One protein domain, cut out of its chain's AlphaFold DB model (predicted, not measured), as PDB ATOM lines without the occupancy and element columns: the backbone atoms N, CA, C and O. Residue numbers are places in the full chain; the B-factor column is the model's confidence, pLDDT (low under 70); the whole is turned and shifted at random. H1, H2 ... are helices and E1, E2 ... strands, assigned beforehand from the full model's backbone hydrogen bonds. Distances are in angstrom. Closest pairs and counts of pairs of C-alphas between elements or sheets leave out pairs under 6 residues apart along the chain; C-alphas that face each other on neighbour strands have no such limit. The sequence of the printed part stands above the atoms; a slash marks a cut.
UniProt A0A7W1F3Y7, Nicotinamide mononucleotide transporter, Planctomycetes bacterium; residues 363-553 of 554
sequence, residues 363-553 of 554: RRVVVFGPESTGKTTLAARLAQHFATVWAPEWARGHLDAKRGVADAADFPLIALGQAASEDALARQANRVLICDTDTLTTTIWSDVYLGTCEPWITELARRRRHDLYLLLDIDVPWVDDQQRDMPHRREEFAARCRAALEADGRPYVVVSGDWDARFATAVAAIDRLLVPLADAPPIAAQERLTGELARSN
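AT A GLANCE: This is residues 363 to 553 of the 554 residues of the protein "Nicotinamide mononucleotide transporter" of Planctomycetes bacterium (UniProt A0A7W1F3Y7). A small twisted sheet of four parallel strands has H1 and H7 over one face and H6 over the opposite face; the helices H2, H3, H4 and H5 cluster beyond that second face, with H3 grazing the sheet. After H7 a tail, whose residues 531 to 540 stand free, leads to H8, which touches no helix. The printed part has 191 residues, with eight named helices and four named strands in the order E1 H1 H2 H3 E2 H4 H5 E3 H6 E4 H7 H8. The sheet's order is E2 E1 E3 E4 and the class is mixed, helices and strands. The whole is compact, with a radius of gyration of the C-alphas of 16.4 A and spans of 45 by 40 by 30 A.

HOW THE PARTS SIT: Start at E1, residues 363 to 368, an inner strand, and find E2, residues 432 to 436, parallel beside it, with N 367 and O 435 within hydrogen-bond range at 2.8 A. E3, residues 468 to 472, is its other parallel neighbour, with N 470 and O 366 at 2.8 A. E4, residues 508 to 511, is parallel to E3, with N 509 and O 469 at 2.9 A. H1, residues 375 to 385, and H7, residues 515 to 529, are on the same face, at heights over the sheet of 8.5 A and 8.9 A. They touch at a steep tilt of 60 degrees; the closest C-alphas, of Leu 378 and Phe 519, are 6.8 A apart. H6, residues 490 to 503, is on the opposite face; E3, H6 and E4 form a strand-helix-strand unit, two parallel neighbour strands with a helix between, its crossover right-handed. The hub H4, residues 439 to 450, touches H6, their closest C-alphas, of Ile 444 and Arg 496, 7.3 A apart. H4 also touches H3, residues 410 to 425 (C-alphas of Ala 415 and Thr 439, the closest, at 5.3 A), and forms a helical hairpin with H5, residues 455 to 463. H2, residues 394 to 402, forms another with H3. Every O i to N i+4 pair is within hydrogen-bond range in H1, H3, H4, H5 and H6, against 3 of 5 in H2, 10 of 11 in H7 and 4 of 5 in H8, residues 543 to 551.

IN THESE COORDINATES: Find C-alpha 363 at (-11.377, 95.079, 121.273), where E1 begins. H3 runs 22.0 A from C-alpha 410 at (1.288, 111.554, 102.624), H7 runs 21.6 A and H6 19.8 A. H8 ends at C-alpha 551, (13.337, 100.318, 123.876).

THE WHOLE: The C-alphas farthest apart, of Pro 477 and Asn 553, are 51.1 A apart. The printed part has no cut; the links E3 to H6 and H7 to H8 are long. Look for pLDDT under 70 at residues 481 to 487 and 533 to 553.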
ATOM      1  N   ARG A 363     -11.079  95.514 122.640       91.69
ATOM      2  CA  ARG A 363     -11.377  95.079 121.273       91.69
ATOM      3  C   ARG A 363     -11.252  96.250 120.313       91.69
ATOM      4  O   ARG A 363     -11.606  97.366 120.674       91.69
ATOM      5  N   ARG A 364     -10.792  96.013 119.092       94.25
ATOM      6  CA  ARG A 364     -10.756  97.037 118.036       94.25
ATOM      7  C   ARG A 364     -11.712  96.655 116.916       94.25
ATOM      8  O   ARG A 364     -11.547  95.595 116.315       94.25
ATOM      9  N   VAL A 365     -12.694  97.512 116.656       97.44
ATOM     10  CA  VAL A 365     -13.695  97.327 115.599       97.44
ATOM     11  C   VAL A 365     -13.502  98.414 114.556       97.44
ATOM     12  O   VAL A 365     -13.604  99.595 114.880       97.44
ATOM     13  N   VAL A 366     -13.237  98.025 113.314       98.19
ATOM     14  CA  VAL A 366     -12.989  98.965 112.216       98.19
ATOM     15  C   VAL A 366     -14.265  99.153 111.412       98.19
ATOM     16  O   VAL A 366     -14.818  98.189 110.887       98.19
ATOM     17  N   VAL A 367     -14.726 100.392 111.283       98.25
ATOM     18  CA  VAL A 367     -15.736 100.772 110.297       98.25
ATOM     19  C   VAL A 367     -15.017 100.980 108.971       98.25
ATOM     20  O   VAL A 367     -14.191 101.882 108.832       98.25
ATOM     21  N   PHE A 368     -15.288 100.100 108.012       96.44
ATOM     22  CA  PHE A 368     -14.450  99.900 106.835       96.44
ATOM     23  C   PHE A 368     -15.274  99.945 105.551       96.44
ATOM     24  O   PHE A 368     -16.455  99.600 105.540       96.44
ATOM     25  N   GLY A 369     -14.651 100.352 104.447       92.19
ATOM     26  CA  GLY A 369     -15.275 100.331 103.126       92.19
ATOM     27  C   GLY A 369     -15.145 101.640 102.342       92.19
ATOM     28  O   GLY A 369     -14.456 102.573 102.774       92.19
ATOM     29  N   PRO A 370     -15.827 101.722 101.186       87.19
ATOM     30  CA  PRO A 370     -15.695 102.826 100.240       87.19
ATOM     31  C   PRO A 370     -16.065 104.194 100.812       87.19
ATOM     32  O   PRO A 370     -16.723 104.321 101.852       87.19
ATOM     33  N   GLU A 371     -15.670 105.247 100.104       83.56
ATOM     34  CA  GLU A 371     -16.122 106.610 100.384       83.56
ATOM     35  C   GLU A 371     -17.650 106.732 100.317       83.56
ATOM     36  O   GLU A 371     -18.342 105.975  99.628       83.56
ATOM     37  N   SER A 372     -18.188 107.724 101.030       83.44
ATOM     38  CA  SER A 372     -19.624 108.032 101.020       83.44
ATOM     39  C   SER A 372     -20.555 106.903 101.490       83.44
ATOM     40  O   SER A 372     -21.703 106.827 101.063       83.44
ATOM     41  N   THR A 373     -20.096 106.020 102.373       87.75
ATOM     42  CA  THR A 373     -20.918 104.927 102.937       87.75
ATOM     43  C   THR A 373     -21.397 105.201 104.368       87.75
ATOM     44  O   THR A 373     -22.066 104.370 104.970       87.75
ATOM     45  N   GLY A 374     -21.081 106.381 104.921       90.50
ATOM     46  CA  GLY A 374     -21.488 106.791 106.271       90.50
ATOM     47  C   GLY A 374     -20.591 106.283 107.403       90.50
ATOM     48  O   GLY A 374     -21.045 106.247 108.545       90.50
ATOM     49  N   LYS A 375     -19.333 105.913 107.111       94.19
ATOM     50  CA  LYS A 375     -18.374 105.370 108.092       94.19
ATOM     51  C   LYS A 375     -18.238 106.232 109.346       94.19
ATOM     52  O   LYS A 375     -18.532 105.758 110.436       94.19
ATOM     53  N   THR A 376     -17.908 107.510 109.177       94.19
ATOM     54  CA  THR A 376     -17.733 108.474 110.271       94.19
ATOM     55  C   THR A 376     -18.989 108.613 111.129       94.19
ATOM     56  O   THR A 376     -18.926 108.548 112.355       94.19
ATOM     57  N   THR A 377     -20.159 108.730 110.493       95.00
ATOM     58  CA  THR A 377     -21.448 108.829 111.193       95.00
ATOM     59  C   THR A 377     -21.741 107.568 112.001       95.00
ATOM     60  O   THR A 377     -22.147 107.656 113.160       95.00
ATOM     61  N   LEU A 378     -21.511 106.387 111.417       96.94
ATOM     62  CA  LEU A 378     -21.708 105.119 112.111       96.94
ATOM     63  C   LEU A 378     -20.700 104.943 113.254       96.94
ATOM     64  O   LEU A 378     -21.102 104.544 114.343       96.94
ATOM     65  N   ALA A 379     -19.426 105.281 113.042       98.06
ATOM     66  CA  ALA A 379     -18.376 105.185 114.053       98.06
ATOM     67  C   ALA A 379     -18.704 106.033 115.289       98.06
ATOM     68  O   ALA A 379     -18.680 105.525 116.412       98.06
ATOM     69  N   ALA A 380     -19.109 107.289 115.082       98.12
ATOM     70  CA  ALA A 380     -19.537 108.177 116.159       98.12
ATOM     71  C   ALA A 380     -20.791 107.650 116.886       98.12
ATOM     72  O   ALA A 380     -20.833 107.638 118.120       98.12
ATOM     73  N   ARG A 381     -21.794 107.156 116.142       98.31
ATOM     74  CA  ARG A 381     -23.032 106.592 116.717       98.31
ATOM     75  C   ARG A 381     -22.753 105.332 117.550       98.31
ATOM     76  O   ARG A 381     -23.323 105.174 118.627       98.31
ATOM     77  N   LEU A 382     -21.863 104.455 117.083       98.62
ATOM     78  CA  LEU A 382     -21.430 103.259 117.816       98.62
ATOM     79  C   LEU A 382     -20.648 103.625 119.079       98.62
ATOM     80  O   LEU A 382     -20.911 103.064 120.141       98.62
ATOM     81  N   ALA A 383     -19.737 104.595 118.991       98.44
ATOM     82  CA  ALA A 383     -18.981 105.067 120.147       98.44
ATOM     83  C   ALA A 383     -19.905 105.593 121.254       98.44
ATOM     84  O   ALA A 383     -19.751 105.227 122.420       98.44
ATOM     85  N   GLN A 384     -20.926 106.371 120.877       98.50
ATOM     86  CA  GLN A 384     -21.951 106.840 121.806       98.50
ATOM     87  C   GLN A 384     -22.738 105.678 122.432       98.50
ATOM     88  O   GLN A 384     -22.942 105.668 123.644       98.50
ATOM     89  N   HIS A 385     -23.156 104.694 121.630       98.44
ATOM     90  CA  HIS A 385     -23.934 103.543 122.100       98.44
ATOM     91  C   HIS A 385     -23.180 102.685 123.125       98.44
ATOM     92  O   HIS A 385     -23.730 102.353 124.172       98.44
ATOM     93  N   PHE A 386     -21.908 102.380 122.859       97.44
ATOM     94  CA  PHE A 386     -21.062 101.581 123.755       97.44
ATOM     95  C   PHE A 386     -20.393 102.405 124.867       97.44
ATOM     96  O   PHE A 386     -19.588 101.868 125.633       97.44
ATOM     97  N   ALA A 387     -20.715 103.702 124.970       98.06
ATOM     98  CA  ALA A 387     -20.083 104.644 125.892       98.06
ATOM     99  C   ALA A 387     -18.547 104.552 125.841       98.06
ATOM    100  O   ALA A 387     -17.877 104.380 126.862       98.06
ATOM    101  N   THR A 388     -18.003 104.606 124.626       98.19
ATOM    102  CA  THR A 388     -16.575 104.490 124.328       98.19
ATOM    103  C   THR A 388     -16.108 105.632 123.419       98.19
ATOM    104  O   THR A 388     -16.891 106.490 123.018       98.19
ATOM    105  N   VAL A 389     -14.814 105.661 123.105       98.19
ATOM    106  CA  VAL A 389     -14.217 106.595 122.143       98.19
ATOM    107  C   VAL A 389     -14.103 105.952 120.760       98.19
ATOM    108  O   VAL A 389     -14.121 104.724 120.628       98.19
ATOM    109  N   TRP A 390     -13.940 106.783 119.733       98.25
ATOM    110  CA  TRP A 390     -13.593 106.335 118.387       98.25
ATOM    111  C   TRP A 390     -12.367 107.072 117.859       98.25
ATOM    112  O   TRP A 390     -12.150 108.228 118.217       98.25
ATOM    113  N   ALA A 391     -11.575 106.388 117.034       97.25
ATOM    114  CA  ALA A 391     -10.458 106.951 116.289       97.25
ATOM    115  C   ALA A 391     -10.964 107.466 114.935       97.25
ATOM    116  O   ALA A 391     -11.395 106.644 114.124       97.25
ATOM    117  N   PRO A 392     -10.950 108.789 114.686       96.25
ATOM    118  CA  PRO A 392     -11.338 109.337 113.393       96.25
ATOM    119  C   PRO A 392     -10.370 108.957 112.279       96.25
ATOM    120  O   PRO A 392      -9.198 108.688 112.547       96.25
ATOM    121  N   GLU A 393     -10.852 109.004 111.036       94.88
ATOM    122  CA  GLU A 393     -10.021 108.859 109.840       94.88
ATOM    123  C   GLU A 393      -8.967 109.973 109.807       94.88
ATOM    124  O   GLU A 393      -9.269 111.140 109.535       94.88
ATOM    125  N   TRP A 394      -7.715 109.616 110.103       94.50
ATOM    126  CA  TRP A 394      -6.627 110.583 110.247       94.50
ATOM    127  C   TRP A 394      -6.327 111.318 108.934       94.50
ATOM    128  O   TRP A 394      -5.994 112.503 108.947       94.50
ATOM    129  N   ALA A 395      -6.509 110.636 107.797       92.12
ATOM    130  CA  ALA A 395      -6.294 111.198 106.467       92.12
ATOM    131  C   ALA A 395      -7.101 112.481 106.223       92.12
ATOM    132  O   ALA A 395      -6.553 113.422 105.655       92.12
ATOM    133  N   ARG A 396      -8.354 112.567 106.703       86.94
ATOM    134  CA  ARG A 396      -9.212 113.751 106.500       86.94
ATOM    135  C   ARG A 396      -8.557 115.019 107.040       86.94
ATOM    136  O   ARG A 396      -8.302 115.951 106.289       86.94
ATOM    137  N   GLY A 397      -8.190 115.011 108.323       86.25
ATOM    138  CA  GLY A 397      -7.584 116.180 108.965       86.25
ATOM    139  C   GLY A 397      -6.226 116.565 108.369       86.25
ATOM    140  O   GLY A 397      -5.898 117.746 108.299       86.25
ATOM    141  N   HIS A 398      -5.441 115.583 107.910       89.00
ATOM    142  CA  HIS A 398      -4.152 115.839 107.256       89.00
ATOM    143  C   HIS A 398      -4.313 116.437 105.853       89.00
ATOM    144  O   HIS A 398      -3.571 117.345 105.472       89.00
ATOM    145  N   LEU A 399      -5.303 115.966 105.093       88.88
ATOM    146  CA  LEU A 399      -5.547 116.390 103.715       88.88
ATOM    147  C   LEU A 399      -6.448 117.631 103.603       88.88
ATOM    148  O   LEU A 399      -6.483 118.238 102.533       88.88
ATOM    149  N   ASP A 400      -7.111 118.070 104.681       85.81
ATOM    150  CA  ASP A 400      -7.911 119.309 104.727       85.81
ATOM    151  C   ASP A 400      -7.127 120.512 104.169       85.81
ATOM    152  O   ASP A 400      -7.603 121.241 103.294       85.81
ATOM    153  N   ALA A 401      -5.877 120.683 104.616       81.38
ATOM    154  CA  ALA A 401      -4.998 121.765 104.166       81.38
ATOM    155  C   ALA A 401      -4.604 121.648 102.679       81.38
ATOM    156  O   ALA A 401      -4.272 122.654 102.047       81.38
ATOM    157  N   LYS A 402      -4.672 120.436 102.116       82.88
ATOM    158  CA  LYS A 402      -4.411 120.122 100.703       82.88
ATOM    159  C   LYS A 402      -5.695 119.983  99.872       82.88
ATOM    160  O   LYS A 402      -5.629 119.548  98.726       82.88
ATOM    161  N   ARG A 403      -6.862 120.365 100.414       79.62
ATOM    162  CA  ARG A 403      -8.179 120.227  99.758       79.62
ATOM    163  C   ARG A 403      -8.466 118.791  99.291       79.62
ATOM    164  O   ARG A 403      -8.987 118.595  98.200       79.62
ATOM    165  N   GLY A 404      -8.083 117.800 100.096       76.94
ATOM    166  CA  GLY A 404      -8.310 116.380  99.800       76.94
ATOM    167  C   GLY A 404      -7.290 115.737  98.854       76.94
ATOM    168  O   GLY A 404      -7.344 114.529  98.656       76.94
ATOM    169  N   VAL A 405      -6.334 116.492  98.298       80.00
ATOM    170  CA  VAL A 405      -5.343 115.944  97.359       80.00
ATOM    171  C   VAL A 405      -4.184 115.298  98.121       80.00
ATOM    172  O   VAL A 405      -3.426 115.993  98.799       80.00
ATOM    173  N   ALA A 406      -4.034 113.980  97.978       85.50
ATOM    174  CA  ALA A 406      -2.927 113.209  98.544       85.50
ATOM    175  C   ALA A 406      -1.778 113.026  97.538       85.50
ATOM    176  O   ALA A 406      -2.007 112.732  96.362       85.50
ATOM    177  N   ASP A 407      -0.538 113.151  98.010       88.69
ATOM    178  CA  ASP A 407       0.676 112.792  97.273       88.69
ATOM    179  C   ASP A 407       1.380 111.568  97.891       88.69
ATOM    180  O   ASP A 407       0.987 111.044  98.934       88.69
ATOM    181  N   ALA A 408       2.436 111.076  97.234       90.06
ATOM    182  CA  ALA A 408       3.138 109.872  97.676       90.06
ATOM    183  C   ALA A 408       3.735 109.982  99.092       90.06
ATOM    184  O   ALA A 408       3.822 108.974  99.792       90.06
ATOM    185  N   ALA A 409       4.121 111.184  99.532       91.81
ATOM    186  CA  ALA A 409       4.709 111.392 100.853       91.81
ATOM    187  C   ALA A 409       3.655 111.393 101.975       91.81
ATOM    188  O   ALA A 409       4.008 111.224 103.146       91.81
ATOM    189  N   ASP A 410       2.371 111.543 101.641       94.19
ATOM    190  CA  ASP A 410       1.288 111.554 102.624       94.19
ATOM    191  C   ASP A 410       0.963 110.158 103.164       94.19
ATOM    192  O   ASP A 410       0.670 110.020 104.350       94.19
ATOM    193  N   PHE A 411       1.044 109.103 102.347       94.94
ATOM    194  CA  PHE A 411       0.659 107.745 102.761       94.94
ATOM    195  C   PHE A 411       1.453 107.211 103.966       94.94
ATOM    196  O   PHE A 411       0.821 106.688 104.893       94.94
ATOM    197  N   PRO A 412       2.788 107.388 104.040       94.50
ATOM    198  CA  PRO A 412       3.557 107.144 105.257       94.50
ATOM    199  C   PRO A 412       3.004 107.844 106.500       94.50
ATOM    200  O   PRO A 412       2.833 107.217 107.550       94.50
ATOM    201  N   LEU A 413       2.695 109.137 106.383       95.19
ATOM    202  CA  LEU A 413       2.193 109.949 107.491       95.19
ATOM    203  C   LEU A 413       0.794 109.504 107.911       95.19
ATOM    204  O   LEU A 413       0.536 109.376 109.104       95.19
ATOM    205  N   ILE A 414      -0.071 109.191 106.945       95.69
ATOM    206  CA  ILE A 414      -1.424 108.687 107.185       95.69
ATOM    207  C   ILE A 414      -1.381 107.346 107.916       95.69
ATOM    208  O   ILE A 414      -2.092 107.163 108.905       95.69
ATOM    209  N   ALA A 415      -0.529 106.418 107.478       95.25
ATOM    210  CA  ALA A 415      -0.389 105.116 108.123       95.25
ATOM    211  C   ALA A 415       0.106 105.240 109.575       95.25
ATOM    212  O   ALA A 415      -0.461 104.622 110.481       95.25
ATOM    213  N   LEU A 416       1.137 106.061 109.806       94.06
ATOM    214  CA  LEU A 416       1.669 106.339 111.144       94.06
ATOM    215  C   LEU A 416       0.636 107.046 112.027       94.06
ATOM    216  O   LEU A 416       0.423 106.644 113.171       94.06
ATOM    217  N   GLY A 417      -0.017 108.077 111.492       95.06
ATOM    218  CA  GLY A 417      -1.007 108.890 112.187       95.06
ATOM    219  C   GLY A 417      -2.225 108.083 112.621       95.06
ATOM    220  O   GLY A 417      -2.619 108.156 113.787       95.06
ATOM    221  N   GLN A 418      -2.766 107.246 111.730       96.00
ATOM    222  CA  GLN A 418      -3.882 106.356 112.053       96.00
ATOM    223  C   GLN A 418      -3.491 105.362 113.155       96.00
ATOM    224  O   GLN A 418      -4.179 105.263 114.171       96.00
ATOM    225  N   ALA A 419      -2.352 104.677 113.006       93.06
ATOM    226  CA  ALA A 419      -1.876 103.710 113.994       93.06
ATOM    227  C   ALA A 419      -1.649 104.346 115.379       93.06
ATOM    228  O   ALA A 419      -2.099 103.808 116.393       93.06
ATOM    229  N   ALA A 420      -1.001 105.513 115.423       92.06
ATOM    230  CA  ALA A 420      -0.751 106.242 116.662       92.06
ATOM    231  C   ALA A 420      -2.051 106.737 117.318       92.06
ATOM    232  O   ALA A 420      -2.192 106.650 118.542       92.06
ATOM    233  N   SER A 421      -3.012 107.213 116.519       94.44
ATOM    234  CA  SER A 421      -4.336 107.642 116.989       94.44
ATOM    235  C   SER A 421      -5.094 106.489 117.652       94.44
ATOM    236  O   SER A 421      -5.563 106.622 118.787       94.44
ATOM    237  N   GLU A 422      -5.133 105.320 117.002       94.75
ATOM    238  CA  GLU A 422      -5.743 104.114 117.568       94.75
ATOM    239  C   GLU A 422      -5.120 103.736 118.923       94.75
ATOM    240  O   GLU A 422      -5.836 103.454 119.887       94.75
ATOM    241  N   ASP A 423      -3.788 103.734 119.022       90.12
ATOM    242  CA  ASP A 423      -3.086 103.314 120.241       90.12
ATOM    243  C   ASP A 423      -3.208 104.333 121.382       90.12
ATOM    244  O   ASP A 423      -3.296 103.956 122.558       90.12
ATOM    245  N   ALA A 424      -3.283 105.625 121.057       89.50
ATOM    246  CA  ALA A 424      -3.568 106.673 122.030       89.50
ATOM    247  C   ALA A 424      -4.992 106.540 122.598       89.50
ATOM    248  O   ALA A 424      -5.187 106.580 123.820       89.50
ATOM    249  N   LEU A 425      -5.984 106.331 121.730       95.31
ATOM    250  CA  LEU A 425      -7.395 106.259 122.111       95.31
ATOM    251  C   LEU A 425      -7.778 104.931 122.772       95.31
ATOM    252  O   LEU A 425      -8.666 104.909 123.627       95.31
ATOM    253  N   ALA A 426      -7.063 103.838 122.491       92.69
ATOM    254  CA  ALA A 426      -7.284 102.543 123.139       92.69
ATOM    255  C   ALA A 426      -7.171 102.597 124.678       92.69
ATOM    256  O   ALA A 426      -7.805 101.797 125.370       92.69
ATOM    257  N   ARG A 427      -6.402 103.546 125.232       92.12
ATOM    258  CA  ARG A 427      -6.297 103.775 126.689       92.12
ATOM    259  C   ARG A 427      -7.578 104.363 127.297       92.12
ATOM    260  O   ARG A 427      -7.860 104.158 128.479       92.12
ATOM    261  N   GLN A 428      -8.346 105.101 126.500       95.25
ATOM    262  CA  GLN A 428      -9.577 105.780 126.913       95.25
ATOM    263  C   GLN A 428     -10.828 104.947 126.618       95.25
ATOM    264  O   GLN A 428     -11.866 105.167 127.237       95.25
ATOM    265  N   ALA A 429     -10.716 103.972 125.714       95.56
ATOM    266  CA  ALA A 429     -11.809 103.110 125.302       95.56
ATOM    267  C   ALA A 429     -12.465 102.349 126.466       95.56
ATOM    268  O   ALA A 429     -11.823 101.920 127.434       95.56
ATOM    269  N   ASN A 430     -13.772 102.151 126.332       96.38
ATOM    270  CA  ASN A 430     -14.585 101.323 127.203       96.38
ATOM    271  C   ASN A 430     -14.867  99.985 126.515       96.38
ATOM    272  O   ASN A 430     -15.802  99.876 125.727       96.38
ATOM    273  N   ARG A 431     -14.039  98.974 126.810       94.38
ATOM    274  CA  ARG A 431     -14.072  97.588 126.288       94.38
ATOM    275  C   ARG A 431     -13.814  97.437 124.787       94.38
ATOM    276  O   ARG A 431     -13.140  96.488 124.394       94.38
ATOM    277  N   VAL A 432     -14.297  98.363 123.966       95.81
ATOM    278  CA  VAL A 432     -14.142  98.386 122.512       95.81
ATOM    279  C   VAL A 432     -13.720  99.775 122.042       95.81
ATOM    280  O   VAL A 432     -14.283 100.772 122.476       95.81
ATOM    281  N   LEU A 433     -12.727  99.855 121.163       97.75
ATOM    282  CA  LEU A 433     -12.377 101.040 120.387       97.75
ATOM    283  C   LEU A 433     -13.007 100.908 119.001       97.75
ATOM    284  O   LEU A 433     -12.821  99.885 118.337       97.75
ATOM    285  N   ILE A 434     -13.716 101.946 118.567       98.56
ATOM    286  CA  ILE A 434     -14.245 102.033 117.205       98.56
ATOM    287  C   ILE A 434     -13.246 102.811 116.344       98.56
ATOM    288  O   ILE A 434     -12.865 103.917 116.709       98.56
ATOM    289  N   CYS A 435     -12.806 102.263 115.217       98.12
ATOM    290  CA  CYS A 435     -11.881 102.932 114.301       98.12
ATOM    291  C   CYS A 435     -12.622 103.303 113.013       98.12
ATOM    292  O   CYS A 435     -13.163 102.421 112.349       98.12
ATOM    293  N   ASP A 436     -12.673 104.585 112.663       97.12
ATOM    294  CA  ASP A 436     -13.112 105.030 111.340       97.12
ATOM    295  C   ASP A 436     -11.927 104.886 110.390       97.12
ATOM    296  O   ASP A 436     -11.017 105.717 110.401       97.12
ATOM    297  N   THR A 437     -11.925 103.789 109.626       95.38
ATOM    298  CA  THR A 437     -10.787 103.286 108.837       95.38
ATOM    299  C   THR A 437      -9.592 102.804 109.677       95.38
ATOM    300  O   THR A 437      -9.582 102.873 110.909       95.38
ATOM    301  N   ASP A 438      -8.594 102.237 109.001       95.56
ATOM    302  CA  ASP A 438      -7.387 101.647 109.580       95.56
ATOM    303  C   ASP A 438      -6.217 101.694 108.579       95.56
ATOM    304  O   ASP A 438      -6.350 102.163 107.448       95.56
ATOM    305  N   THR A 439      -5.055 101.163 108.965       94.88
ATOM    306  CA  THR A 439      -3.884 101.118 108.078       94.88
ATOM    307  C   THR A 439      -4.068 100.217 106.852       94.88
ATOM    308  O   THR A 439      -3.415 100.466 105.842       94.88
ATOM    309  N   LEU A 440      -4.971  99.223 106.880       95.31
ATOM    310  CA  LEU A 440      -5.353  98.455 105.683       95.31
ATOM    311  C   LEU A 440      -6.100  99.335 104.672       95.31
ATOM    312  O   LEU A 440      -5.902  99.226 103.463       95.31
ATOM    313  N   THR A 441      -6.925 100.263 105.156       94.81
ATOM    314  CA  THR A 441      -7.559 101.272 104.297       94.81
ATOM    315  C   THR A 441      -6.493 102.111 103.584       94.81
ATOM    316  O   THR A 441      -6.576 102.316 102.371       94.81
ATOM    317  N   THR A 442      -5.432 102.513 104.294       94.62
ATOM    318  CA  THR A 442      -4.299 103.251 103.714       94.62
ATOM    319  C   THR A 442      -3.559 102.454 102.640       94.62
ATOM    320  O   THR A 442      -3.191 103.036 101.619       94.62
ATOM    321  N   THR A 443      -3.364 101.139 102.808       95.25
ATOM    322  CA  THR A 443      -2.693 100.323 101.774       95.25
ATOM    323  C   THR A 443      -3.504 100.270 100.483       95.25
ATOM    324  O   THR A 443      -2.930 100.338  99.399       95.25
ATOM    325  N   ILE A 444      -4.836 100.178 100.593       94.00
ATOM    326  CA  ILE A 444      -5.732 100.162  99.427       94.00
ATOM    327  C   ILE A 444      -5.673 101.509  98.710       94.00
ATOM    328  O   ILE A 444      -5.532 101.545  97.491       94.00
ATOM    329  N   TRP A 445      -5.739 102.616  99.452       92.31
ATOM    330  CA  TRP A 445      -5.648 103.945  98.855       92.31
ATOM    331  C   TRP A 445      -4.295 104.209  98.197       92.31
ATOM    332  O   TRP A 445      -4.262 104.726  97.083       92.31
ATOM    333  N   SER A 446      -3.194 103.802  98.832       93.44
ATOM    334  CA  SER A 446      -1.854 103.927  98.250       93.44
ATOM    335  C   SER A 446      -1.761 103.186  96.918       93.44
ATOM    336  O   SER A 446      -1.295 103.750  95.933       93.44
ATOM    337  N   ASP A 447      -2.264 101.950  96.855       91.88
ATOM    338  CA  ASP A 447      -2.298 101.177  95.611       91.88
ATOM    339  C   ASP A 447      -3.169 101.843  94.536       91.88
ATOM    340  O   ASP A 447      -2.772 101.926  93.376       91.88
ATOM    341  N   VAL A 448      -4.333 102.381  94.908       89.38
ATOM    342  CA  VAL A 448      -5.239 103.026  93.949       89.38
ATOM    343  C   VAL A 448      -4.657 104.324  93.376       89.38
ATOM    344  O   VAL A 448      -4.797 104.557  92.175       89.38
ATOM    345  N   TYR A 449      -4.006 105.151  94.198       87.50
ATOM    346  CA  TYR A 449      -3.439 106.433  93.760       87.50
ATOM    347  C   TYR A 449      -2.063 106.299  93.107       87.50
ATOM    348  O   TYR A 449      -1.764 107.014  92.152       87.50
ATOM    349  N   LEU A 450      -1.212 105.414  93.627       90.56
ATOM    350  CA  LEU A 450       0.204 105.335  93.252       90.56
ATOM    351  C   LEU A 450       0.556 104.061  92.476       90.56
ATOM    352  O   LEU A 450       1.668 103.953  91.961       90.56
ATOM    353  N   GLY A 451      -0.343 103.073  92.422       91.56
ATOM    354  CA  GLY A 451      -0.064 101.740  91.871       91.56
ATOM    355  C   GLY A 451       0.881 100.895  92.732       91.56
ATOM    356  O   GLY A 451       1.373  99.866  92.274       91.56
ATOM    357  N   THR A 452       1.209 101.355  93.943       92.19
ATOM    358  CA  THR A 452       2.104 100.666  94.876       92.19
ATOM    359  C   THR A 452       1.852 101.121  96.313       92.19
ATOM    360  O   THR A 452       1.300 102.193  96.561       92.19
ATOM    361  N   CYS A 453       2.290 100.316  97.276       93.38
ATOM    362  CA  CYS A 453       2.294 100.655  98.694       93.38
ATOM    363  C   CYS A 453       3.645 100.273  99.295       93.38
ATOM    364  O   CYS A 453       4.177  99.193  99.023       93.38
ATOM    365  N   GLU A 454       4.206 101.147 100.132       93.56
ATOM    366  CA  GLU A 454       5.482 100.862 100.779       93.56
ATOM    367  C   GLU A 454       5.391  99.595 101.652       93.56
ATOM    368  O   GLU A 454       4.448  99.459 102.442       93.56
ATOM    369  N   PRO A 455       6.372  98.669 101.577       94.50
ATOM    370  CA  PRO A 455       6.287  97.375 102.257       94.50
ATOM    371  C   PRO A 455       6.072  97.462 103.771       94.50
ATOM    372  O   PRO A 455       5.432  96.588 104.356       94.50
ATOM    373  N   TRP A 456       6.596  98.506 104.418       93.81
ATOM    374  CA  TRP A 456       6.447  98.679 105.861       93.81
ATOM    375  C   TRP A 456       5.020  99.084 106.257       93.81
ATOM    376  O   TRP A 456       4.585  98.696 107.338       93.81
ATOM    377  N   ILE A 457       4.274  99.792 105.396       94.38
ATOM    378  CA  ILE A 457       2.863 100.140 105.634       94.38
ATOM    379  C   ILE A 457       2.017  98.868 105.572       94.38
ATOM    380  O   ILE A 457       1.209  98.614 106.464       94.38
ATOM    381  N   THR A 458       2.259  98.022 104.569       93.19
ATOM    382  CA  THR A 458       1.595  96.718 104.439       93.19
ATOM    383  C   THR A 458       1.910  95.807 105.623       93.19
ATOM    384  O   THR A 458       1.021  95.154 106.170       93.19
ATOM    385  N   GLU A 459       3.168  95.775 106.071       91.25
ATOM    386  CA  GLU A 459       3.554  95.010 107.260       91.25
ATOM    387  C   GLU A 459       2.937  95.583 108.543       91.25
ATOM    388  O   GLU A 459       2.520  94.818 109.414       91.25
ATOM    389  N   LEU A 460       2.834  96.911 108.662       89.94
ATOM    390  CA  LEU A 460       2.129  97.562 109.763       89.94
ATOM    391  C   LEU A 460       0.657  97.137 109.769       89.94
ATOM    392  O   LEU A 460       0.192  96.636 110.790       89.94
ATOM    393  N   ALA A 461      -0.051  97.255 108.643       91.38
ATOM    394  CA  ALA A 461      -1.436  96.803 108.505       91.38
ATOM    395  C   ALA A 461      -1.606  95.338 108.921       91.38
ATOM    396  O   ALA A 461      -2.427  95.042 109.791       91.38
ATOM    397  N   ARG A 462      -0.764  94.433 108.410       87.62
ATOM    398  CA  ARG A 462      -0.789  93.001 108.752       87.62
ATOM    399  C   ARG A 462      -0.576  92.727 110.241       87.62
ATOM    400  O   ARG A 462      -1.225  91.853 110.809       87.62
ATOM    401  N   ARG A 463       0.343  93.451 110.883       85.19
ATOM    402  CA  ARG A 463       0.677  93.253 112.303       85.19
ATOM    403  C   ARG A 463      -0.366  93.813 113.258       85.19
ATOM    404  O   ARG A 463      -0.408  93.372 114.408       85.19
ATOM    405  N   ARG A 464      -1.159  94.803 112.835       86.12
ATOM    406  CA  ARG A 464      -2.165  95.413 113.708       86.12
ATOM    407  C   ARG A 464      -3.318  94.446 113.951       86.12
ATOM    408  O   ARG A 464      -3.859  93.825 113.036       86.12
ATOM    409  N   ARG A 465      -3.677  94.326 115.229       76.00
ATOM    410  CA  ARG A 465      -4.788  93.502 115.691       76.00
ATOM    411  C   ARG A 465      -6.073  94.315 115.626       76.00
ATOM    412  O   ARG A 465      -6.296  95.182 116.467       76.00
ATOM    413  N   HIS A 466      -6.941  93.939 114.704       90.31
ATOM    414  CA  HIS A 466      -8.329  94.378 114.647       90.31
ATOM    415  C   HIS A 466      -9.211  93.141 114.779       90.31
ATOM    416  O   HIS A 466      -8.955  92.124 114.136       90.31
ATOM    417  N   ASP A 467     -10.183  93.190 115.684       90.50
ATOM    418  CA  ASP A 467     -10.979  92.022 116.068       90.50
ATOM    419  C   ASP A 467     -12.187  91.805 115.146       90.50
ATOM    420  O   ASP A 467     -12.663  90.679 115.016       90.50
ATOM    421  N   LEU A 468     -12.692  92.876 114.527       93.94
ATOM    422  CA  LEU A 468     -13.849  92.836 113.637       93.94
ATOM    423  C   LEU A 468     -13.825  94.019 112.664       93.94
ATOM    424  O   LEU A 468     -13.598  95.158 113.073       93.94
ATOM    425  N   TYR A 469     -14.148  93.752 111.403       97.69
ATOM    426  CA  TYR A 469     -14.414  94.772 110.393       97.69
ATOM    427  C   TYR A 469     -15.914  94.858 110.096       97.69
ATOM    428  O   TYR A 469     -16.581  93.853 109.848       97.69
ATOM    429  N   LEU A 470     -16.449  96.072 110.096       97.81
ATOM    430  CA  LEU A 470     -17.797  96.394 109.642       97.81
ATOM    431  C   LEU A 470     -17.681  96.947 108.219       97.81
ATOM    432  O   LEU A 470     -17.423  98.137 108.038       97.81
ATOM    433  N   LEU A 471     -17.815  96.071 107.220       97.19
ATOM    434  CA  LEU A 471     -17.695  96.425 105.806       97.19
ATOM    435  C   LEU A 471     -19.004  97.062 105.325       97.19
ATOM    436  O   LEU A 471     -20.009  96.369 105.155       97.19
ATOM    437  N   LEU A 472     -18.994  98.377 105.111       96.06
ATOM    438  CA  LEU A 472     -20.174  99.124 104.688       96.06
ATOM    439  C   LEU A 472     -20.443  98.959 103.192       96.06
ATOM    440  O   LEU A 472     -19.560  99.189 102.364       96.06
ATOM    441  N   ASP A 473     -21.690  98.631 102.863       91.56
ATOM    442  CA  ASP A 473     -22.156  98.531 101.482       91.56
ATOM    443  C   ASP A 473     -22.373  99.921 100.845       91.56
ATOM    444  O   ASP A 473     -22.457 100.941 101.542       91.56
ATOM    445  N   ILE A 474     -22.470  99.965  99.517       89.69
ATOM    446  CA  ILE A 474     -22.636 101.179  98.698       89.69
ATOM    447  C   ILE A 474     -24.100 101.488  98.348       89.69
ATOM    448  O   ILE A 474     -24.355 102.398  97.562       89.69
ATOM    449  N   ASP A 475     -25.051 100.778  98.953       86.50
ATOM    450  CA  ASP A 475     -26.505 100.905  98.750       86.50
ATOM    451  C   ASP A 475     -27.122 102.220  99.284       86.50
ATOM    452  O   ASP A 475     -28.338 102.408  99.243       86.50
ATOM    453  N   VAL A 476     -26.286 103.163  99.735       84.56
ATOM    454  CA  VAL A 476     -26.671 104.530 100.113       84.56
ATOM    455  C   VAL A 476     -26.217 105.562  99.068       84.56
ATOM    456  O   VAL A 476     -25.145 105.398  98.458       84.56
ATOM    457  N   PRO A 477     -26.988 106.658  98.875       79.00
ATOM    458  CA  PRO A 477     -26.651 107.707  97.918       79.00
ATOM    459  C   PRO A 477     -25.254 108.282  98.142       79.00
ATOM    460  O   PRO A 477     -24.796 108.439  99.277       79.00
ATOM    461  N   TRP A 478     -24.581 108.623  97.044       75.69
ATOM    462  CA  TRP A 478     -23.318 109.339  97.127       75.69
ATOM    463  C   TRP A 478     -23.563 110.802  97.517       75.69
ATOM    464  O   TRP A 478     -24.476 111.442  96.998       75.69
ATOM    465  N   VAL A 479     -22.752 111.324  98.432       73.50
ATOM    466  CA  VAL A 479     -22.761 112.734  98.853       73.50
ATOM    467  C   VAL A 479     -21.418 113.347  98.460       73.50
ATOM    468  O   VAL A 479     -20.399 112.690  98.627       73.50
ATOM    469  N   ASP A 480     -21.393 114.574  97.953       70.50
ATOM    470  CA  ASP A 480     -20.141 115.307  97.721       70.50
ATOM    471  C   ASP A 480     -19.781 116.116  98.972       70.50
ATOM    472  O   ASP A 480     -20.613 116.881  99.464       70.50
ATOM    473  N   ASP A 481     -18.567 115.958  99.497       63.25
ATOM    474  CA  ASP A 481     -18.018 116.804 100.567       63.25
ATOM    475  C   ASP A 481     -16.680 117.465 100.182       63.25
ATOM    476  O   ASP A 481     -15.922 117.869 101.060       63.25
ATOM    477  N   GLN A 482     -16.414 117.631  98.877       60.25
ATOM    478  CA  GLN A 482     -15.221 118.271  98.293       60.25
ATOM    479  C   GLN A 482     -13.892 117.520  98.493       60.25
ATOM    480  O   GLN A 482     -12.875 117.965  97.966       60.25
ATOM    481  N   GLN A 483     -13.888 116.391  99.212       60.31
ATOM    482  CA  GLN A 483     -12.711 115.524  99.399       60.31
ATOM    483  C   GLN A 483     -12.830 114.161  98.709       60.31
ATOM    484  O   GLN A 483     -11.886 113.381  98.740       60.31
ATOM    485  N   ARG A 484     -13.987 113.850  98.115       68.56
ATOM    486  CA  ARG A 484     -14.270 112.537  97.516       68.56
ATOM    487  C   ARG A 484     -13.857 112.510  96.060       68.56
ATOM    488  O   ARG A 484     -14.310 113.342  95.278       68.56
ATOM    489  N   ASP A 485     -13.076 111.505  95.691       62.22
ATOM    490  CA  ASP A 485     -12.365 111.505  94.407       62.22
ATOM    491  C   ASP A 485     -12.929 110.484  93.399       62.22
ATOM    492  O   ASP A 485     -12.661 110.546  92.201       62.22
ATOM    493  N   MET A 486     -13.754 109.521  93.845       66.38
ATOM    494  CA  MET A 486     -14.183 108.400  92.988       66.38
ATOM    495  C   MET A 486     -15.689 108.062  93.023       66.38
ATOM    496  O   MET A 486     -16.068 106.925  93.331       66.38
ATOM    497  N   PRO A 487     -16.587 108.981  92.613       68.19
ATOM    498  CA  PRO A 487     -18.031 108.715  92.576       68.19
ATOM    499  C   PRO A 487     -18.424 107.546  91.649       68.19
ATOM    500  O   PRO A 487     -19.379 106.830  91.944       68.19
ATOM    501  N   HIS A 488     -17.675 107.303  90.564       71.69
ATOM    502  CA  HIS A 488     -17.991 106.280  89.551       71.69
ATOM    503  C   HIS A 488     -17.285 104.929  89.752       71.69
ATOM    504  O   HIS A 488     -17.558 103.991  89.010       71.69
ATOM    505  N   ARG A 489     -16.386 104.803  90.741       80.12
ATOM    506  CA  ARG A 489     -15.598 103.573  90.995       80.12
ATOM    507  C   ARG A 489     -15.902 102.933  92.354       80.12
ATOM    508  O   ARG A 489     -15.105 102.155  92.873       80.12
ATOM    509  N   ARG A 490     -17.069 103.237  92.935       82.81
ATOM    510  CA  ARG A 490     -17.485 102.726  94.256       82.81
ATOM    511  C   ARG A 490     -17.549 101.197  94.304       82.81
ATOM    512  O   ARG A 490     -17.119 100.620  95.296       82.81
ATOM    513  N   GLU A 491     -18.031 100.555  93.239       86.12
ATOM    514  CA  GLU A 491     -18.084  99.088  93.122       86.12
ATOM    515  C   GLU A 491     -16.687  98.462  93.077       86.12
ATOM    516  O   GLU A 491     -16.410  97.509  93.803       86.12
ATOM    517  N   GLU A 492     -15.779  99.032  92.278       87.75
ATOM    518  CA  GLU A 492     -14.393  98.564  92.198       87.75
ATOM    519  C   GLU A 492     -13.697  98.687  93.559       87.75
ATOM    520  O   GLU A 492     -13.055  97.745  94.024       87.75
ATOM    521  N   PHE A 493     -13.858  99.831  94.231       88.31
ATOM    522  CA  PHE A 493     -13.265 100.040  95.547       88.31
ATOM    523  C   PHE A 493     -13.876  99.102  96.599       88.31
ATOM    524  O   PHE A 493     -13.148  98.537  97.414       88.31
ATOM    525  N   ALA A 494     -15.192  98.863  96.556       89.88
ATOM    526  CA  ALA A 494     -15.853  97.895  97.432       89.88
ATOM    527  C   ALA A 494     -15.296  96.476  97.237       89.88
ATOM    528  O   ALA A 494     -15.037  95.773  98.219       89.88
ATOM    529  N   ALA A 495     -15.058  96.072  95.985       92.12
ATOM    530  CA  ALA A 495     -14.447  94.787  95.662       92.12
ATOM    531  C   ALA A 495     -13.006  94.691  96.190       92.12
ATOM    532  O   ALA A 495     -12.656  93.681  96.802       92.12
ATOM    533  N   ARG A 496     -12.196  95.751  96.041       93.94
ATOM    534  CA  ARG A 496     -10.833  95.826  96.608       93.94
ATOM    535  C   ARG A 496     -10.840  95.715  98.135       93.94
ATOM    536  O   ARG A 496     -10.062  94.943  98.687       93.94
ATOM    537  N   CYS A 497     -11.746  96.425  98.809       94.25
ATOM    538  CA  CYS A 497     -11.940  96.325 100.256       94.25
ATOM    539  C   CYS A 497     -12.250  94.889 100.693       94.25
ATOM    540  O   CYS A 497     -11.604  94.375 101.604       94.25
ATOM    541  N   ARG A 498     -13.212  94.231 100.038       94.81
ATOM    542  CA  ARG A 498     -13.569  92.841 100.353       94.81
ATOM    543  C   ARG A 498     -12.393  91.890 100.118       94.81
ATOM    544  O   ARG A 498     -12.069  91.110 101.008       94.81
ATOM    545  N   ALA A 499     -11.731  92.001  98.967       95.19
ATOM    546  CA  ALA A 499     -10.587  91.163  98.620       95.19
ATOM    547  C   ALA A 499      -9.431  91.314  99.622       95.19
ATOM    548  O   ALA A 499      -8.820  90.318  99.997       95.19
ATOM    549  N   ALA A 500      -9.162  92.534 100.100       93.44
ATOM    550  CA  ALA A 500      -8.132  92.786 101.106       93.44
ATOM    551  C   ALA A 500      -8.447  92.106 102.451       93.44
ATOM    552  O   ALA A 500      -7.564  91.505 103.060       93.44
ATOM    553  N   LEU A 501      -9.708  92.154 102.898       91.69
ATOM    554  CA  LEU A 501     -10.136  91.465 104.121       91.69
ATOM    555  C   LEU A 501     -10.028  89.941 103.981       91.69
ATOM    556  O   LEU A 501      -9.559  89.274 104.901       91.69
ATOM    557  N   GLU A 502     -10.435  89.395 102.837       92.94
ATOM    558  CA  GLU A 502     -10.400  87.953 102.567       92.94
ATOM    559  C   GLU A 502      -8.968  87.422 102.422       92.94
ATOM    560  O   GLU A 502      -8.656  86.369 102.980       92.94
ATOM    561  N   ALA A 503      -8.082  88.163 101.749       90.50
ATOM    562  CA  ALA A 503      -6.677  87.792 101.572       90.50
ATOM    563  C   ALA A 503      -5.920  87.686 102.907       90.50
ATOM    564  O   ALA A 503      -5.113  86.773 103.089       90.50
ATOM    565  N   ASP A 504      -6.216  88.582 103.850       84.88
ATOM    566  CA  ASP A 504      -5.604  88.607 105.183       84.88
ATOM    567  C   ASP A 504      -6.386  87.776 106.225       84.88
ATOM    568  O   ASP A 504      -5.996  87.728 107.396       84.88
ATOM    569  N   GLY A 505      -7.498  87.136 105.841       86.06
ATOM    570  CA  GLY A 505      -8.345  86.360 106.756       86.06
ATOM    571  C   GLY A 505      -8.976  87.197 107.878       86.06
ATOM    572  O   GLY A 505      -9.171  86.702 108.991       86.06
ATOM    573  N   ARG A 506      -9.268  88.477 107.615       87.50
ATOM    574  CA  ARG A 506      -9.839  89.419 108.589       87.50
ATOM    575  C   ARG A 506     -11.315  89.086 108.848       87.50
ATOM    576  O   ARG A 506     -12.096  89.067 107.898       87.50
ATOM    577  N   PRO A 507     -11.749  88.882 110.106       89.50
ATOM    578  CA  PRO A 507     -13.162  88.693 110.413       89.50
ATOM    579  C   PRO A 507     -13.968  89.947 110.067       89.50
ATOM    580  O   PRO A 507     -13.645  91.041 110.537       89.50
ATOM    581  N   TYR A 508     -15.033  89.797 109.279       95.50
ATOM    582  CA  TYR A 508     -15.869  90.925 108.884       95.50
ATOM    583  C   TYR A 508     -17.361  90.594 108.833       95.50
ATOM    584  O   TYR A 508     -17.763  89.446 108.650       95.50
ATOM    585  N   VAL A 509     -18.182  91.633 108.980       95.31
ATOM    586  CA  VAL A 509     -19.632  91.612 108.761       95.31
ATOM    587  C   VAL A 509     -19.969  92.674 107.723       95.31
ATOM    588  O   VAL A 509     -19.503  93.809 107.816       95.31
ATOM    589  N   VAL A 510     -20.773  92.301 106.728       96.00
ATOM    590  CA  VAL A 510     -21.305  93.244 105.736       96.00
ATOM    591  C   VAL A 510     -22.467  94.010 106.357       96.00
ATOM    592  O   VAL A 510     -23.352  93.409 106.966       96.00
ATOM    593  N   VAL A 511     -22.462  95.331 106.206       96.12
ATOM    594  CA  VAL A 511     -23.453  96.238 106.788       96.12
ATOM    595  C   VAL A 511     -24.132  97.022 105.664       96.12
ATOM    596  O   VAL A 511     -23.515  97.887 105.040       96.12
ATOM    597  N   SER A 512     -25.407  96.717 105.428       94.25
ATOM    598  CA  SER A 512     -26.252  97.261 104.358       94.25
ATOM    599  C   SER A 512     -27.624  97.698 104.896       94.25
ATOM    600  O   SER A 512     -27.942  97.484 106.070       94.25
ATOM    601  N   GLY A 513     -28.424  98.339 104.048       93.38
ATOM    602  CA  GLY A 513     -29.746  98.872 104.359       93.38
ATOM    603  C   GLY A 513     -29.735 100.350 104.752       93.38
ATOM    604  O   GLY A 513     -28.769 101.084 104.528       93.38
ATOM    605  N   ASP A 514     -30.841 100.792 105.350       93.50
ATOM    606  CA  ASP A 514     -30.973 102.151 105.875       93.50
ATOM    607  C   ASP A 514     -30.102 102.396 107.126       93.50
ATOM    608  O   ASP A 514     -29.449 101.499 107.667       93.50
ATOM    609  N   TRP A 515     -30.072 103.645 107.596       93.12
ATOM    610  CA  TRP A 515     -29.213 104.064 108.707       93.12
ATOM    611  C   TRP A 515     -29.463 103.310 110.020       93.12
ATOM    612  O   TRP A 515     -28.525 103.146 110.806       93.12
ATOM    613  N   ASP A 516     -30.692 102.856 110.272       94.94
ATOM    614  CA  ASP A 516     -31.044 102.143 111.500       94.94
ATOM    615  C   ASP A 516     -30.767 100.645 111.382       94.94
ATOM    616  O   ASP A 516     -30.201 100.065 112.312       94.94
ATOM    617  N   ALA A 517     -31.045 100.035 110.228       95.69
ATOM    618  CA  ALA A 517     -30.684  98.647 109.938       95.69
ATOM    619  C   ALA A 517     -29.161  98.433 109.998       95.69
ATOM    620  O   ALA A 517     -28.678  97.471 110.615       95.69
ATOM    621  N   ARG A 518     -28.391  99.372 109.430       96.88
ATOM    622  CA  ARG A 518     -26.922  99.366 109.483       96.88
ATOM    623  C   ARG A 518     -26.409  99.433 110.917       96.88
ATOM    624  O   ARG A 518     -25.538  98.655 111.309       96.88
ATOM    625  N   PHE A 519     -26.968 100.346 111.708       98.00
ATOM    626  CA  PHE A 519     -26.602 100.506 113.109       98.00
ATOM    627  C   PHE A 519     -26.951  99.264 113.938       98.00
ATOM    628  O   PHE A 519     -26.094  98.766 114.665       98.00
ATOM    629  N   ALA A 520     -28.156  98.712 113.780       98.00
ATOM    630  CA  ALA A 520     -28.582  97.503 114.484       98.00
ATOM    631  C   ALA A 520     -27.689  96.293 114.157       98.00
ATOM    632  O   ALA A 520     -27.286  95.556 115.059       98.00
ATOM    633  N   THR A 521     -27.322  96.121 112.882       97.56
ATOM    634  CA  THR A 521     -26.414  95.050 112.437       97.56
ATOM    635  C   THR A 521     -25.026  95.197 113.061       97.56
ATOM    636  O   THR A 521     -24.468  94.224 113.572       97.56
ATOM    637  N   ALA A 522     -24.482  96.418 113.066       97.81
ATOM    638  CA  ALA A 522     -23.188  96.711 113.673       97.81
ATOM    639  C   ALA A 522     -23.187  96.466 115.191       97.81
ATOM    640  O   ALA A 522     -22.275  95.812 115.696       97.81
ATOM    641  N   VAL A 523     -24.218  96.924 115.911       98.38
ATOM    642  CA  VAL A 523     -24.371  96.688 117.358       98.38
ATOM    643  C   VAL A 523     -24.408  95.191 117.659       98.38
ATOM    644  O   VAL A 523     -23.602  94.712 118.454       98.38
ATOM    645  N   ALA A 524     -25.245  94.428 116.950       95.62
ATOM    646  CA  ALA A 524     -25.361  92.986 117.159       95.62
ATOM    647  C   ALA A 524     -24.041  92.233 116.903       95.62
ATOM    648  O   ALA A 524     -23.759  91.230 117.563       95.62
ATOM    649  N   ALA A 525     -23.226  92.692 115.950       93.38
ATOM    650  CA  ALA A 525     -21.911  92.114 115.689       93.38
ATOM    651  C   ALA A 525     -20.907  92.421 116.815       93.38
ATOM    652  O   ALA A 525     -20.157  91.533 117.224       93.38
ATOM    653  N   ILE A 526     -20.919  93.649 117.345       94.81
ATOM    654  CA  ILE A 526     -20.039  94.064 118.448       94.81
ATOM    655  C   ILE A 526     -20.444  93.390 119.766       94.81
ATOM    656  O   ILE A 526     -19.571  92.934 120.502       94.81
ATOM    657  N   ASP A 527     -21.737  93.232 120.048       93.44
ATOM    658  CA  ASP A 527     -22.209  92.544 121.258       93.44
ATOM    659  C   ASP A 527     -21.716  91.093 121.329       93.44
ATOM    660  O   ASP A 527     -21.291  90.624 122.386       93.44
ATOM    661  N   ARG A 528     -21.678  90.387 120.189       89.56
ATOM    662  CA  ARG A 528     -21.114  89.025 120.104       89.56
ATOM    663  C   ARG A 528     -19.617  88.981 120.406       89.56
ATOM    664  O   ARG A 528     -19.112  87.942 120.826       89.56
ATOM    665  N   LEU A 529     -18.908  90.086 120.185       86.25
ATOM    666  CA  LEU A 529     -17.481  90.214 120.470       86.25
ATOM    667  C   LEU A 529     -17.209  90.528 121.953       86.25
ATOM    668  O   LEU A 529     -16.146  90.173 122.470       86.25
ATOM    669  N   LEU A 530     -18.158  91.171 122.639       87.06
ATOM    670  CA  LEU A 530     -18.053  91.625 124.033       87.06
ATOM    671  C   LEU A 530     -18.567  90.601 125.062       87.06
ATOM    672  O   LEU A 530     -19.098  90.966 126.111       87.06
ATOM    673  N   VAL A 531     -18.371  89.312 124.789       80.81
ATOM    674  CA  VAL A 531     -18.603  88.225 125.756       80.81
ATOM    675  C   VAL A 531     -17.448  88.119 126.770       80.81
ATOM    676  O   VAL A 531     -16.348  88.601 126.477       80.81
ATOM    677  N   PRO A 532     -17.648  87.495 127.952       73.44
ATOM    678  CA  PRO A 532     -16.580  87.309 128.933       73.44
ATOM    679  C   PRO A 532     -15.329  86.677 128.311       73.44
ATOM    680  O   PRO A 532     -15.398  85.660 127.618       73.44
ATOM    681  N   LEU A 533     -14.174  87.293 128.558       69.69
ATOM    682  CA  LEU A 533     -12.879  86.815 128.075       69.69
ATOM    683  C   LEU A 533     -12.433  85.619 128.926       69.69
ATOM    684  O   LEU A 533     -11.673  85.797 129.872       69.69
ATOM    685  N   ALA A 534     -12.918  84.415 128.610       53.88
ATOM    686  CA  ALA A 534     -12.527  83.195 129.326       53.88
ATOM    687  C   ALA A 534     -11.020  82.893 129.193       53.88
ATOM    688  O   ALA A 534     -10.410  82.415 130.142       53.88
ATOM    689  N   ASP A 535     -10.417  83.280 128.063       48.25
ATOM    690  CA  ASP A 535      -8.982  83.207 127.804       48.25
ATOM    691  C   ASP A 535      -8.512  84.550 127.223       48.25
ATOM    692  O   ASP A 535      -9.007  85.013 126.190       48.25
ATOM    693  N   ALA A 536      -7.568  85.221 127.891       48.50
ATOM    694  CA  ALA A 536      -6.908  86.386 127.306       48.50
ATOM    695  C   ALA A 536      -6.248  85.964 125.975       48.50
ATOM    696  O   ALA A 536      -5.627  84.900 125.925       48.50
ATOM    697  N   PRO A 537      -6.382  86.746 124.889       48.94
ATOM    698  CA  PRO A 537      -5.917  86.325 123.571       48.94
ATOM    699  C   PRO A 537      -4.394  86.066 123.546       48.94
ATOM    700  O   PRO A 537      -3.660  86.679 124.324       48.94
ATOM    701  N   PRO A 538      -3.904  85.180 122.651       44.97
ATOM    702  CA  PRO A 538      -2.508  84.754 122.628       44.97
ATOM    703  C   PRO A 538      -1.503  85.910 122.488       44.97
ATOM    704  O   PRO A 538      -1.597  86.770 121.611       44.97
ATOM    705  N   ILE A 539      -0.485  85.832 123.344       47.28
ATOM    706  CA  ILE A 539       0.579  86.789 123.688       47.28
ATOM    707  C   ILE A 539       1.347  87.393 122.488       47.28
ATOM    708  O   ILE A 539       1.801  88.538 122.556       47.28
ATOM    709  N   ALA A 540       1.468  86.685 121.360       38.44
ATOM    710  CA  ALA A 540       2.390  87.043 120.271       38.44
ATOM    711  C   ALA A 540       2.047  88.351 119.520       38.44
ATOM    712  O   ALA A 540       2.926  88.981 118.927       38.44
ATOM    713  N   ALA A 541       0.785  88.793 119.549       37.97
ATOM    714  CA  ALA A 541       0.375  90.059 118.931       37.97
ATOM    715  C   ALA A 541       0.624  91.284 119.836       37.97
ATOM    716  O   ALA A 541       0.641  92.412 119.346       37.97
ATOM    717  N   GLN A 542       0.826  91.087 121.146       48.41
ATOM    718  CA  GLN A 542       0.835  92.171 122.138       48.41
ATOM    719  C   GLN A 542       2.234  92.578 122.620       48.41
ATOM    720  O   GLN A 542       2.404  93.718 123.049       48.41
ATOM    721  N   GLU A 543       3.248  91.716 122.490       42.84
ATOM    722  CA  GLU A 543       4.624  92.011 122.937       42.84
ATOM    723  C   GLU A 543       5.259  93.234 122.244       42.84
ATOM    724  O   GLU A 543       6.194  93.832 122.774       42.84
ATOM    725  N   ARG A 544       4.754  93.652 121.076       43.94
ATOM    726  CA  ARG A 544       5.329  94.776 120.318       43.94
ATOM    727  C   ARG A 544       4.895  96.162 120.815       43.94
ATOM    728  O   ARG A 544       5.735  97.054 120.820       43.94
ATOM    729  N   LEU A 545       3.675  96.318 121.341       37.00
ATOM    730  CA  LEU A 545       3.203  97.586 121.936       37.00
ATOM    731  C   LEU A 545       3.952  97.932 123.234       37.00
ATOM    732  O   LEU A 545       4.211  99.096 123.526       37.00
ATOM    733  N   THR A 546       4.342  96.920 124.010       38.50
ATOM    734  CA  THR A 546       5.178  97.073 125.213       38.50
ATOM    735  C   THR A 546       6.675  97.060 124.898       38.50
ATOM    736  O   THR A 546       7.451  97.714 125.594       38.50
ATOM    737  N   GLY A 547       7.100  96.359 123.844       32.53
ATOM    738  CA  GLY A 547       8.496  96.297 123.405       32.53
ATOM    739  C   GLY A 547       9.055  97.621 122.869       32.53
ATOM    740  O   GLY A 547      10.267  97.823 122.930       32.53
ATOM    741  N   GLU A 548       8.205  98.527 122.378       35.56
ATOM    742  CA  GLU A 548       8.606  99.887 121.982       35.56
ATOM    743  C   GLU A 548       8.774 100.820 123.196       35.56
ATOM    744  O   GLU A 548       9.741 101.574 123.247       35.56
ATOM    745  N   LEU A 549       7.956 100.663 124.248       33.16
ATOM    746  CA  LEU A 549       8.146 101.338 125.545       33.16
ATOM    747  C   LEU A 549       9.394 100.845 126.302       33.16
ATOM    748  O   LEU A 549      10.001 101.595 127.064       33.16
ATOM    749  N   ALA A 550       9.792  99.584 126.103       33.75
ATOM    750  CA  ALA A 550      11.011  99.028 126.692       33.75
ATOM    751  C   ALA A 550      12.291  99.489 125.971       33.75
ATOM    752  O   ALA A 550      13.353  99.531 126.586       33.75
ATOM    753  N   ARG A 551      12.200  99.842 124.681       35.50
ATOM    754  CA  ARG A 551      13.337 100.318 123.876       35.50
ATOM    755  C   ARG A 551      13.532 101.831 123.913       35.50
ATOM    756  O   ARG A 551      14.609 102.289 123.559       35.50
ATOM    757  N   SER A 552      12.546 102.600 124.374       30.22
ATOM    758  CA  SER A 552      12.667 104.056 124.518       30.22
ATOM    759  C   SER A 552      13.373 104.509 125.806       30.22
ATOM    760  O   SER A 552      13.416 105.705 126.064       30.22
ATOM    761  N   ASN A 553      13.891 103.582 126.623       31.31
ATOM    762  CA  ASN A 553      14.592 103.857 127.888       31.31
ATOM    763  C   ASN A 553      15.838 102.964 128.089       31.31
ATOM    764  O   ASN A 553      16.214 102.686 129.230       31.31
TER     765      ASN A 553